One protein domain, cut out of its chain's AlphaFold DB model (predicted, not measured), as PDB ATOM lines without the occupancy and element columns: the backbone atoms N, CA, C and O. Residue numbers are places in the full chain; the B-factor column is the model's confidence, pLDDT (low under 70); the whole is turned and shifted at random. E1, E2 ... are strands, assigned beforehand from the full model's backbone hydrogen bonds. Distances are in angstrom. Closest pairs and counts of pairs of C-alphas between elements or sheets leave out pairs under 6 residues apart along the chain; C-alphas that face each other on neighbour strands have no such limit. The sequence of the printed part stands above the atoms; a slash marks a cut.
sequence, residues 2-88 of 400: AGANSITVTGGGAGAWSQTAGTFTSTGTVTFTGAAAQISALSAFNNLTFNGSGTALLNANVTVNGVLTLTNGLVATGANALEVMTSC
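AT A GLANCE: This is residues 2 to 88 of the 400 residues of an uncharacterized protein of Sideroxydans sp (UniProt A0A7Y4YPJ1). The chain is wound in stacked turns, a short solenoid of roughly triangular outline whose strands lie side by side with those of the next turn. E1, E3, residues 47 to 50 of E5 and residues 68 to 70 of E7 make one wall; E2, E4, residues 56 to 58 of E5 and residues 75 to 77 of E7 make a second; E6 beside residues 82 to 84 of E7 belongs to the third. The 87 printed residues hold seven named strands, E1 to E7 in chain order, and no named helix: all strand, in one branched parallel sheet. It is compact, with a radius of gyration of the C-alphas of 11.9 A and spans of 32 by 26 by 24 A.

HOW THE PARTS SIT: Start at E1, residues 6 to 9, parallel to E3, residues 29 to 32; look for N 7 and O 29, 2.9 A apart. E2, residues 13 to 18, is parallel to E4, residues 37 to 40, with N 40 and O 17 at 2.8 A. E5, residues 47 to 58, bends by 133 degrees at residue 54; E3 and E4 lie on one side of it, both parallel, with N 49 and O 30 at 2.8 A and N 57 and O 37 at 2.8 A. On the other side is E7, residues 68 to 87, parallel too, with N 76 and O 56 at 2.7 A. E7 bends by 166 degrees at residue 75, and its residues 82 to 84 pair with E6, residues 62 to 64, its parallel neighbour, with N 64 and O 83 at 2.8 A.

IN THESE COORDINATES: Find C-alpha 6 at (145.347, 167.964, 170.515), where E1 begins. E5 begins at (146.609, 160.831, 164.849) and measures 16.3 A; E7 ends at (152.913, 152.034, 157.091), 10.8 A from its first C-alpha.

THE WHOLE: The C-alphas farthest apart, of Ala 2 and Ala 79, are 37.7 A apart. The printed part has no cut and no long link. Look for pLDDT under 70 at residues 2 to 4 and 11 to 15.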
ATOM      1  N   ALA A   2     153.143 175.918 163.972       38.09
ATOM      2  CA  ALA A   2     151.823 175.796 164.587       38.09
ATOM      3  C   ALA A   2     151.854 174.541 165.470       38.09
ATOM      4  O   ALA A   2     152.232 173.476 164.984       38.09
ATOM      5  N   GLY A   3     151.569 174.686 166.766       46.44
ATOM      6  CA  GLY A   3     151.528 173.555 167.689       46.44
ATOM      7  C   GLY A   3     150.567 172.492 167.164       46.44
ATOM      8  O   GLY A   3     149.502 172.825 166.645       46.44
ATOM      9  N   ALA A   4     150.951 171.220 167.244       59.19
ATOM     10  CA  ALA A   4     150.046 170.133 166.904       59.19
ATOM     11  C   ALA A   4     148.821 170.226 167.829       59.19
ATOM     12  O   ALA A   4     148.932 170.004 169.035       59.19
ATOM     13  N   ASN A   5     147.670 170.614 167.276       77.25
ATOM     14  CA  ASN A   5     146.425 170.691 168.032       77.25
ATOM     15  C   ASN A   5     146.122 169.302 168.612       77.25
ATOM     16  O   ASN A   5     146.231 168.297 167.911       77.25
ATOM     17  N   SER A   6     145.758 169.222 169.889       83.44
ATOM     18  CA  SER A   6     145.347 167.964 170.515       83.44
ATOM     19  C   SER A   6     143.929 168.091 171.055       83.44
ATOM     20  O   SER A   6     143.544 169.136 171.576       83.44
ATOM     21  N   ILE A   7     143.137 167.033 170.895       87.94
ATOM     22  CA  ILE A   7     141.797 166.912 171.471       87.94
ATOM     23  C   ILE A   7     141.856 165.763 172.466       87.94
ATOM     24  O   ILE A   7     142.190 164.643 172.088       87.94
ATOM     25  N   THR A   8     141.527 166.030 173.726       87.50
ATOM     26  CA  THR A   8     141.440 164.987 174.755       87.50
ATOM     27  C   THR A   8     139.979 164.693 175.061       87.50
ATOM     28  O   THR A   8     139.207 165.602 175.352       87.50
ATOM     29  N   VAL A   9     139.614 163.416 175.006       86.25
ATOM     30  CA  VAL A   9     138.268 162.904 175.266       86.25
ATOM     31  C   VAL A   9     138.321 162.022 176.518       86.25
ATOM     32  O   VAL A   9     138.944 160.960 176.512       86.25
ATOM     33  N   THR A  10     137.703 162.472 177.610       80.56
ATOM     34  CA  THR A  10     137.788 161.855 178.955       80.56
ATOM     35  C   THR A  10     136.543 161.063 179.372       80.56
ATOM     36  O   THR A  10     136.583 160.353 180.373       80.56
ATOM     37  N   GLY A  11     135.433 161.158 178.632       69.38
ATOM     38  CA  GLY A  11     134.172 160.496 178.992       69.38
ATOM     39  C   GLY A  11     134.226 158.964 178.895       69.38
ATOM     40  O   GLY A  11     134.803 158.418 177.955       69.38
ATOM     41  N   GLY A  12     133.601 158.263 179.849       61.19
ATOM     42  CA  GLY A  12     133.342 156.817 179.798       61.19
ATOM     43  C   GLY A  12     131.837 156.543 179.729       61.19
ATOM     44  O   GLY A  12     131.094 157.087 180.540       61.19
ATOM     45  N   GLY A  13     131.378 155.736 178.765       58.16
ATOM     46  CA  GLY A  13     129.952 155.431 178.558       58.16
ATOM     47  C   GLY A  13     129.421 155.785 177.161       58.16
ATOM     48  O   GLY A  13     130.184 156.156 176.266       58.16
ATOM     49  N   ALA A  14     128.104 155.631 176.961       44.84
ATOM     50  CA  ALA A  14     127.430 155.923 175.692       44.84
ATOM     51  C   ALA A  14     127.707 157.373 175.249       44.84
ATOM     52  O   ALA A  14     127.332 158.315 175.942       44.84
ATOM     53  N   GLY A  15     128.370 157.540 174.097       58.75
ATOM     54  CA  GLY A  15     128.618 158.851 173.484       58.75
ATOM     55  C   GLY A  15     129.994 159.487 173.721       58.75
ATOM     56  O   GLY A  15     130.086 160.708 173.664       58.75
ATOM     57  N   ALA A  16     131.070 158.719 173.947       79.31
ATOM     58  CA  ALA A  16     132.410 159.318 174.080       79.31
ATOM     59  C   ALA A  16     132.873 160.044 172.796       79.31
ATOM     60  O   ALA A  16     133.459 161.121 172.877       79.31
ATOM     61  N   TRP A  17     132.577 159.494 171.613       90.38
ATOM     62  CA  TRP A  17     132.678 160.187 170.324       90.38
ATOM     63  C   TRP A  17     131.577 159.687 169.388       90.38
ATOM     64  O   TRP A  17     131.561 158.510 169.035       90.38
ATOM     65  N   SER A  18     130.661 160.566 168.980       89.81
ATOM     66  CA  SER A  18     129.533 160.208 168.113       89.81
ATOM     67  C   SER A  18     129.415 161.178 166.944       89.81
ATOM     68  O   SER A  18     128.938 162.299 167.101       89.81
ATOM     69  N   GLN A  19     129.812 160.720 165.763       89.56
ATOM     70  CA  GLN A  19     129.604 161.409 164.500       89.56
ATOM     71  C   GLN A  19     128.458 160.732 163.748       89.56
ATOM     72  O   GLN A  19     128.611 159.635 163.221       89.56
ATOM     73  N   THR A  20     127.297 161.380 163.707       88.38
ATOM     74  CA  THR A  20     126.106 160.865 163.008       88.38
ATOM     75  C   THR A  20     125.985 161.389 161.576       88.38
ATOM     76  O   THR A  20     125.287 160.786 160.766       88.38
ATOM     77  N   ALA A  21     126.663 162.496 161.255       88.88
ATOM     78  CA  ALA A  21     126.731 163.107 159.930       88.88
ATOM     79  C   ALA A  21     127.931 164.075 159.828       88.88
ATOM     80  O   ALA A  21     128.612 164.350 160.820       88.88
ATOM     81  N   GLY A  22     128.153 164.629 158.632       89.69
ATOM     82  CA  GLY A  22     129.164 165.658 158.368       89.69
ATOM     83  C   GLY A  22     130.601 165.131 158.313       89.69
ATOM     84  O   GLY A  22     130.850 163.935 158.459       89.69
ATOM     85  N   THR A  23     131.554 166.043 158.117       88.50
ATOM     86  CA  THR A  23     132.986 165.723 158.022       88.50
ATOM     87  C   THR A  23     133.726 166.305 159.217       88.50
ATOM     88  O   THR A  23     133.627 167.500 159.489       88.50
ATOM     89  N   PHE A  24     134.504 165.473 159.902       88.88
ATOM     90  CA  PHE A  24     135.474 165.916 160.893       88.88
ATOM     91  C   PHE A  24     136.856 165.927 160.244       88.88
ATOM     92  O   PHE A  24     137.316 164.908 159.732       88.88
ATOM     93  N   THR A  25     137.517 167.082 160.254       86.19
ATOM     94  CA  THR A  25     138.894 167.232 159.781       86.19
ATOM     95  C   THR A  25     139.788 167.634 160.945       86.19
ATOM     96  O   THR A  25     139.475 168.525 161.732       86.19
ATOM     97  N   SER A  26     140.921 166.954 161.065       82.00
ATOM     98  CA  SER A  26     141.926 167.195 162.094       82.00
ATOM     99  C   SER A  26     143.303 167.072 161.462       82.00
ATOM    100  O   SER A  26     143.514 166.219 160.610       82.00
ATOM    101  N   THR A  27     144.243 167.913 161.885       88.50
ATOM    102  CA  THR A  27     145.685 167.769 161.601       88.50
ATOM    103  C   THR A  27     146.461 167.326 162.844       88.50
ATOM    104  O   THR A  27     147.687 167.263 162.846       88.50
ATOM    105  N   GLY A  28     145.733 167.050 163.923       91.19
ATOM    106  CA  GLY A  28     146.239 166.882 165.271       91.19
ATOM    107  C   GLY A  28     146.094 165.464 165.807       91.19
ATOM    108  O   GLY A  28     145.825 164.524 165.055       91.19
ATOM    109  N   THR A  29     146.237 165.324 167.123       93.69
ATOM    110  CA  THR A  29     146.049 164.050 167.832       93.69
ATOM    111  C   THR A  29     144.760 164.065 168.638       93.69
ATOM    112  O   THR A  29     144.555 164.952 169.466       93.69
ATOM    113  N   VAL A  30     143.908 163.063 168.436       94.06
ATOM    114  CA  VAL A  30     142.781 162.783 169.333       94.06
ATOM    115  C   VAL A  30     143.229 161.747 170.357       94.06
ATOM    116  O   VAL A  30     143.766 160.711 169.987       94.06
ATOM    117  N   THR A  31     143.037 162.027 171.644       94.06
ATOM    118  CA  THR A  31     143.437 161.148 172.750       94.06
ATOM    119  C   THR A  31     142.223 160.760 173.579       94.06
ATOM    120  O   THR A  31     141.605 161.618 174.207       94.06
ATOM    121  N   PHE A  32     141.903 159.469 173.629       93.69
ATOM    122  CA  PHE A  32     140.880 158.924 174.520       93.69
ATOM    123  C   PHE A  32     141.512 158.503 175.850       93.69
ATOM    124  O   PHE A  32     142.446 157.707 175.866       93.69
ATOM    125  N   THR A  33     141.003 159.033 176.963       91.31
ATOM    126  CA  THR A  33     141.491 158.766 178.336       91.31
ATOM    127  C   THR A  33     140.415 158.189 179.264       91.31
ATOM    128  O   THR A  33     140.707 157.803 180.393       91.31
ATOM    129  N   GLY A  34     139.163 158.109 178.797       85.56
ATOM    130  CA  GLY A  34     138.054 157.514 179.545       85.56
ATOM    131  C   GLY A  34     138.128 155.984 179.626       85.56
ATOM    132  O   GLY A  34     138.725 155.339 178.769       85.56
ATOM    133  N   ALA A  35     137.478 155.402 180.641       84.94
ATOM    134  CA  ALA A  35     137.585 153.975 180.973       84.94
ATOM    135  C   ALA A  35     136.862 153.000 180.002       84.94
ATOM    136  O   ALA A  35     137.060 151.789 180.034       84.94
ATOM    137  N   ALA A  36     135.935 153.511 179.191       87.00
ATOM    138  CA  ALA A  36     135.084 152.706 178.311       87.00
ATOM    139  C   ALA A  36     134.524 153.578 177.181       87.00
ATOM    140  O   ALA A  36     133.308 153.743 177.034       87.00
ATOM    141  N   ALA A  37     135.419 154.239 176.443       90.75
ATOM    142  CA  ALA A  37     135.020 155.140 175.369       90.75
ATOM    143  C   ALA A  37     134.222 154.386 174.291       90.75
ATOM    144  O   ALA A  37     134.651 153.345 173.810       90.75
ATOM    145  N   GLN A  38     133.068 154.923 173.906       92.69
ATOM    146  CA  GLN A  38     132.251 154.435 172.794       92.69
ATOM    147  C   GLN A  38     132.496 155.330 171.578       92.69
ATOM    148  O   GLN A  38     132.238 156.533 171.659       92.69
ATOM    149  N   ILE A  39     133.005 154.767 170.480       93.62
ATOM    150  CA  ILE A  39     133.455 155.537 169.313       93.62
ATOM    151  C   ILE A  39     132.643 155.146 168.079       93.62
ATOM    152  O   ILE A  39     132.771 154.040 167.558       93.62
ATOM    153  N   SER A  40     131.846 156.089 167.587       93.19
ATOM    154  CA  SER A  40     131.154 156.035 166.299       93.19
ATOM    155  C   SER A  40     131.702 157.161 165.423       93.19
ATOM    156  O   SER A  40     131.289 158.312 165.565       93.19
ATOM    157  N   ALA A  41     132.672 156.859 164.560       91.00
ATOM    158  CA  ALA A  41     133.284 157.828 163.651       91.00
ATOM    159  C   ALA A  41     132.877 157.544 162.196       91.00
ATOM    160  O   ALA A  41     132.733 156.390 161.805       91.00
ATOM    161  N   LEU A  42     132.707 158.603 161.401       90.81
ATOM    162  CA  LEU A  42     132.522 158.543 159.944       90.81
ATOM    163  C   LEU A  42     133.737 159.101 159.190       90.81
ATOM    164  O   LEU A  42     133.979 158.738 158.044       90.81
ATOM    165  N   SER A  43     134.492 160.009 159.808       94.19
ATOM    166  CA  SER A  43     135.728 160.578 159.267       94.19
ATOM    167  C   SER A  43     136.958 159.954 159.924       94.19
ATOM    168  O   SER A  43     136.923 159.571 161.093       94.19
ATOM    169  N   ALA A  44     138.061 159.895 159.179       95.00
ATOM    170  CA  ALA A  44     139.337 159.430 159.705       95.00
ATOM    171  C   ALA A  44     139.919 160.414 160.735       95.00
ATOM    172  O   ALA A  44     139.846 161.636 160.569       95.00
ATOM    173  N   PHE A  45     140.562 159.878 161.768       95.50
ATOM    174  CA  PHE A  45     141.437 160.655 162.640       95.50
ATOM    175  C   PHE A  45     142.787 160.864 161.951       95.50
ATOM    176  O   PHE A  45     143.263 159.988 161.231       95.50
ATOM    177  N   ASN A  46     143.439 162.005 162.185       94.88
ATOM    178  CA  ASN A  46     144.820 162.182 161.738       94.88
ATOM    179  C   ASN A  46     145.767 161.337 162.597       94.88
ATOM    180  O   ASN A  46     146.219 160.298 162.141       94.88
ATOM    181  N   ASN A  47     145.974 161.707 163.862       94.12
ATOM    182  CA  ASN A  47     146.609 160.831 164.849       94.12
ATOM    183  C   ASN A  47     145.595 160.439 165.929       94.12
ATOM    184  O   ASN A  47     144.719 161.238 166.283       94.12
ATOM    185  N   LEU A  48     145.738 159.233 166.473       95.00
ATOM    186  CA  LEU A  48     144.837 158.682 167.479       95.00
ATOM    187  C   LEU A  48     145.625 158.004 168.601       95.00
ATOM    188  O   LEU A  48     146.456 157.136 168.347       95.00
ATOM    189  N   THR A  49     145.317 158.361 169.844       95.44
ATOM    190  CA  THR A  49     145.902 157.757 171.042       95.44
ATOM    191  C   THR A  49     144.809 157.169 171.925       95.44
ATOM    192  O   THR A  49     143.859 157.862 172.296       95.44
ATOM    193  N   PHE A  50     144.981 155.913 172.327       95.31
ATOM    194  CA  PHE A  50     144.223 155.292 173.410       95.31
ATOM    195  C   PHE A  50     145.090 155.259 174.672       95.31
ATOM    196  O   PHE A  50     146.162 154.657 174.693       95.31
ATOM    197  N   ASN A  51     144.640 155.953 175.713       94.62
ATOM    198  CA  ASN A  51     145.309 156.060 177.007       94.62
ATOM    199  C   ASN A  51     144.284 156.040 178.155       94.62
ATOM    200  O   ASN A  51     144.392 156.786 179.129       94.62
ATOM    201  N   GLY A  52     143.224 155.252 177.986       89.62
ATOM    202  CA  GLY A  52     142.178 155.064 178.986       89.62
ATOM    203  C   GLY A  52     142.451 153.847 179.860       89.62
ATOM    204  O   GLY A  52     143.249 152.986 179.512       89.62
ATOM    205  N   SER A  53     141.774 153.754 181.000       85.75
ATOM    206  CA  SER A  53     141.607 152.454 181.666       85.75
ATOM    207  C   SER A  53     140.533 151.630 180.929       85.75
ATOM    208  O   SER A  53     139.863 152.149 180.045       85.75
ATOM    209  N   GLY A  54     140.372 150.341 181.230       91.25
ATOM    210  CA  GLY A  54     139.278 149.524 180.678       91.25
ATOM    211  C   GLY A  54     139.328 149.285 179.160       91.25
ATOM    212  O   GLY A  54     140.399 149.059 178.600       91.25
ATOM    213  N   THR A  55     138.164 149.222 178.503       94.62
ATOM    214  CA  THR A  55     138.036 148.800 177.094       94.62
ATOM    215  C   THR A  55     137.178 149.780 176.301       94.62
ATOM    216  O   THR A  55     135.971 149.879 176.521       94.62
ATOM    217  N   ALA A  56     137.790 150.496 175.357       95.38
ATOM    218  CA  ALA A  56     137.066 151.293 174.374       95.38
ATOM    219  C   ALA A  56     136.348 150.375 173.373       95.38
ATOM    220  O   ALA A  56     136.907 149.358 172.978       95.38
ATOM    221  N   LEU A  57     135.139 150.728 172.941       95.31
ATOM    222  CA  LEU A  57     134.374 149.989 171.936       95.31
ATOM    223  C   LEU A  57     134.227 150.821 170.663       95.31
ATOM    224  O   LEU A  57     133.808 151.981 170.709       95.31
ATOM    225  N   LEU A  58     134.533 150.207 169.523       96.56
ATOM    226  CA  LEU A  58     134.283 150.787 168.210       96.56
ATOM    227  C   LEU A  58     132.910 150.348 167.698       96.56
ATOM    228  O   LEU A  58     132.681 149.170 167.426       96.56
ATOM    229  N   ASN A  59     132.011 151.313 167.526       95.00
ATOM    230  CA  ASN A  59     130.667 151.120 166.974       95.00
ATOM    231  C   ASN A  59     130.607 151.384 165.457       95.00
ATOM    232  O   ASN A  59     129.556 151.227 164.842       95.00
ATOM    233  N   ALA A  60     131.732 151.771 164.856       95.44
ATOM    234  CA  ALA A  60     131.957 151.874 163.419       95.44
ATOM    235  C   ALA A  60     133.432 151.560 163.119       95.44
ATOM    236  O   ALA A  60     134.256 151.508 164.036       95.44
ATOM    237  N   ASN A  61     133.782 151.375 161.845       96.62
ATOM    238  CA  ASN A  61     135.189 151.348 161.444       96.62
ATOM    239  C   ASN A  61     135.866 152.667 161.839       96.62
ATOM    240  O   ASN A  61     135.317 153.743 161.606       96.62
ATOM    241  N   VAL A  62     137.061 152.578 162.420       97.31
ATOM    242  CA  VAL A  62     137.866 153.750 162.772       97.31
ATOM    243  C   VAL A  62     139.138 153.734 161.949       97.31
ATOM    244  O   VAL A  62     139.943 152.816 162.075       97.31
ATOM    245  N   THR A  63     139.329 154.775 161.147       97.06
ATOM    246  CA  THR A  63     140.517 154.953 160.310       97.06
ATOM    247  C   THR A  63     141.435 156.014 160.913       97.06
ATOM    248  O   THR A  63     140.980 157.082 161.329       97.06
ATOM    249  N   VAL A  64     142.735 155.728 160.940       96.62
ATOM    250  CA  VAL A  64     143.801 156.628 161.386       96.62
ATOM    251  C   VAL A  64     144.746 156.888 160.213       96.62
ATOM    252  O   VAL A  64     145.386 155.968 159.706       96.62
ATOM    253  N   ASN A  65     144.835 158.141 159.768       95.25
ATOM    254  CA  ASN A  65     145.646 158.543 158.610       95.25
ATOM    255  C   ASN A  65     147.134 158.724 158.925       95.25
ATOM    256  O   ASN A  65     147.937 158.809 158.002       95.25
ATOM    257  N   GLY A  66     147.480 158.840 160.203       93.88
ATOM    258  CA  GLY A  66     148.813 159.115 160.719       93.88
ATOM    259  C   GLY A  66     149.238 158.050 161.723       93.88
ATOM    260  O   GLY A  66     149.306 156.865 161.395       93.88
ATOM    261  N   VAL A  67     149.549 158.479 162.946       93.31
ATOM    262  CA  VAL A  67     150.059 157.612 164.015       93.31
ATOM    263  C   VAL A  67     148.922 157.125 164.909       93.31
ATOM    264  O   VAL A  67     148.150 157.927 165.440       93.31
ATOM    265  N   LEU A  68     148.864 155.810 165.124       96.44
ATOM    266  CA  LEU A  68     148.082 155.177 166.184       96.44
ATOM    267  C   LEU A  68     149.000 154.871 167.375       96.44
ATOM    268  O   LEU A  68     150.039 154.242 167.207       96.44
ATOM    269  N   THR A  69     148.616 155.284 168.580       96.12
ATOM    270  CA  THR A  69     149.344 154.983 169.823       96.12
ATOM    271  C   THR A  69     148.437 154.257 170.816       96.12
ATOM    272  O   THR A  69     147.369 154.757 171.172       96.12
ATOM    273  N   LEU A  70     148.871 153.083 171.283       96.75
ATOM    274  CA  LEU A  70     148.197 152.289 172.313       96.75
ATOM    275  C   LEU A  70     148.996 152.365 173.620       96.75
ATOM    276  O   LEU A  70     149.920 151.584 173.844       96.75
ATOM    277  N   THR A  71     148.650 153.310 174.489       95.06
ATOM    278  CA  THR A  71     149.377 153.551 175.746       95.06
ATOM    279  C   THR A  71     148.796 152.749 176.904       95.06
ATOM    280  O   THR A  71     149.538 152.121 177.652       95.06
ATOM    281  N   ASN A  72     147.472 152.766 177.056       93.81
ATOM    282  CA  ASN A  72     146.772 152.074 178.134       93.81
ATOM    283  C   ASN A  72     145.346 151.718 177.706       93.81
ATOM    284  O   ASN A  72     144.733 152.451 176.920       93.81
ATOM    285  N   GLY A  73     144.837 150.619 178.262       94.38
ATOM    286  CA  GLY A  73     143.497 150.120 177.997       94.38
ATOM    287  C   GLY A  73     143.396 149.355 176.684       94.38
ATOM    288  O   GLY A  73     144.289 149.365 175.836       94.38
ATOM    289  N   LEU A  74     142.282 148.655 176.529       97.12
ATOM    290  CA  LEU A  74     142.015 147.792 175.386       97.12
ATOM    291  C   LEU A  74     141.086 148.491 174.393       97.12
ATOM    292  O   LEU A  74     140.328 149.391 174.759       97.12
ATOM    293  N   VAL A  75     141.096 148.045 173.142       97.56
ATOM    294  CA  VAL A  75     140.134 148.483 172.121       97.56
ATOM    295  C   VAL A  75     139.387 147.268 171.593       97.56
ATOM    296  O   VAL A  75     139.974 146.432 170.921       97.56
ATOM    297  N   ALA A  76     138.097 147.152 171.881       97.69
ATOM    298  CA  ALA A  76     137.219 146.161 171.283       97.69
ATOM    299  C   ALA A  76     136.638 146.700 169.973       97.69
ATOM    300  O   ALA A  76     136.060 147.787 169.946       97.69
ATOM    301  N   THR A  77     136.761 145.945 168.882       98.31
ATOM    302  CA  THR A  77     136.251 146.393 167.574       98.31
ATOM    303  C   THR A  77     134.898 145.789 167.210       98.31
ATOM    304  O   THR A  77     134.213 146.306 166.330       98.31
ATOM    305  N   GLY A  78     134.494 144.692 167.862       95.94
ATOM    306  CA  GLY A  78     133.327 143.920 167.437       95.94
ATOM    307  C   GLY A  78     133.464 143.493 165.970       95.94
ATOM    308  O   GLY A  78     134.502 142.977 165.566       95.94
ATOM    309  N   ALA A  79     132.436 143.756 165.162       95.69
ATOM    310  CA  ALA A  79     132.467 143.504 163.717       95.69
ATOM    311  C   ALA A  79     133.258 144.557 162.912       95.69
ATOM    312  O   ALA A  79     133.506 144.360 161.724       95.69
ATOM    313  N   ASN A  80     133.643 145.675 163.534       98.00
ATOM    314  CA  ASN A  80     134.379 146.760 162.889       98.00
ATOM    315  C   ASN A  80     135.890 146.491 162.896       98.00
ATOM    316  O   ASN A  80     136.355 145.525 163.511       98.00
ATOM    317  N   ALA A  81     136.654 147.376 162.257       97.94
ATOM    318  CA  ALA A  81     138.112 147.386 162.270       97.94
ATOM    319  C   ALA A  81     138.694 148.713 162.775       97.94
ATOM    320  O   ALA A  81     138.157 149.792 162.507       97.94
ATOM    321  N   LEU A  82     139.832 148.610 163.466       98.25
ATOM    322  CA  LEU A  82     140.754 149.721 163.684       98.25
ATOM    323  C   LEU A  82     141.799 149.702 162.565       98.25
ATOM    324  O   LEU A  82     142.633 148.798 162.502       98.25
ATOM    325  N   GLU A  83     141.726 150.677 161.670       97.62
ATOM    326  CA  GLU A  83     142.574 150.788 160.489       97.62
ATOM    327  C   GLU A  83     143.624 151.882 160.645       97.62
ATOM    328  O   GLU A  83     143.317 153.004 161.048       97.62
ATOM    329  N   VAL A  84     144.853 151.575 160.236       97.19
ATOM    330  CA  VAL A  84     145.944 152.546 160.132       97.19
ATOM    331  C   VAL A  84     146.402 152.614 158.681       97.19
ATOM    332  O   VAL A  84     146.960 151.653 158.161       97.19
ATOM    333  N   MET A  85     146.162 153.755 158.032       94.88
ATOM    334  CA  MET A  85     146.439 153.973 156.603       94.88
ATOM    335  C   MET A  85     147.913 154.269 156.310       94.88
ATOM    336  O   MET A  85     148.326 154.278 155.151       94.88
ATOM    337  N   THR A  86     148.710 154.548 157.345       93.12
ATOM    338  CA  THR A  86     150.165 154.657 157.216       93.12
ATOM    339  C   THR A  86     150.818 153.278 157.194       93.12
ATOM    340  O   THR A  86     150.179 152.247 157.393       93.12
ATOM    341  N   SER A  87     152.129 153.256 156.946       91.31
ATOM    342  CA  SER A  87     152.913 152.034 157.091       91.31
ATOM    343  C   SER A  87     152.757 151.453 158.500       91.31
ATOM    344  O   SER A  87     152.949 152.142 159.507       91.31
ATOM    345  N   CYS A  88     152.472 150.156 158.555       90.06
ATOM    346  CA  CYS A  88     152.230 149.387 159.772       90.06
ATOM    347  C   CYS A  88     153.343 149.454 160.836       90.06
ATOM    348  O   CYS A  88     153.096 149.135 161.996       90.06
TER     349      CYS A  88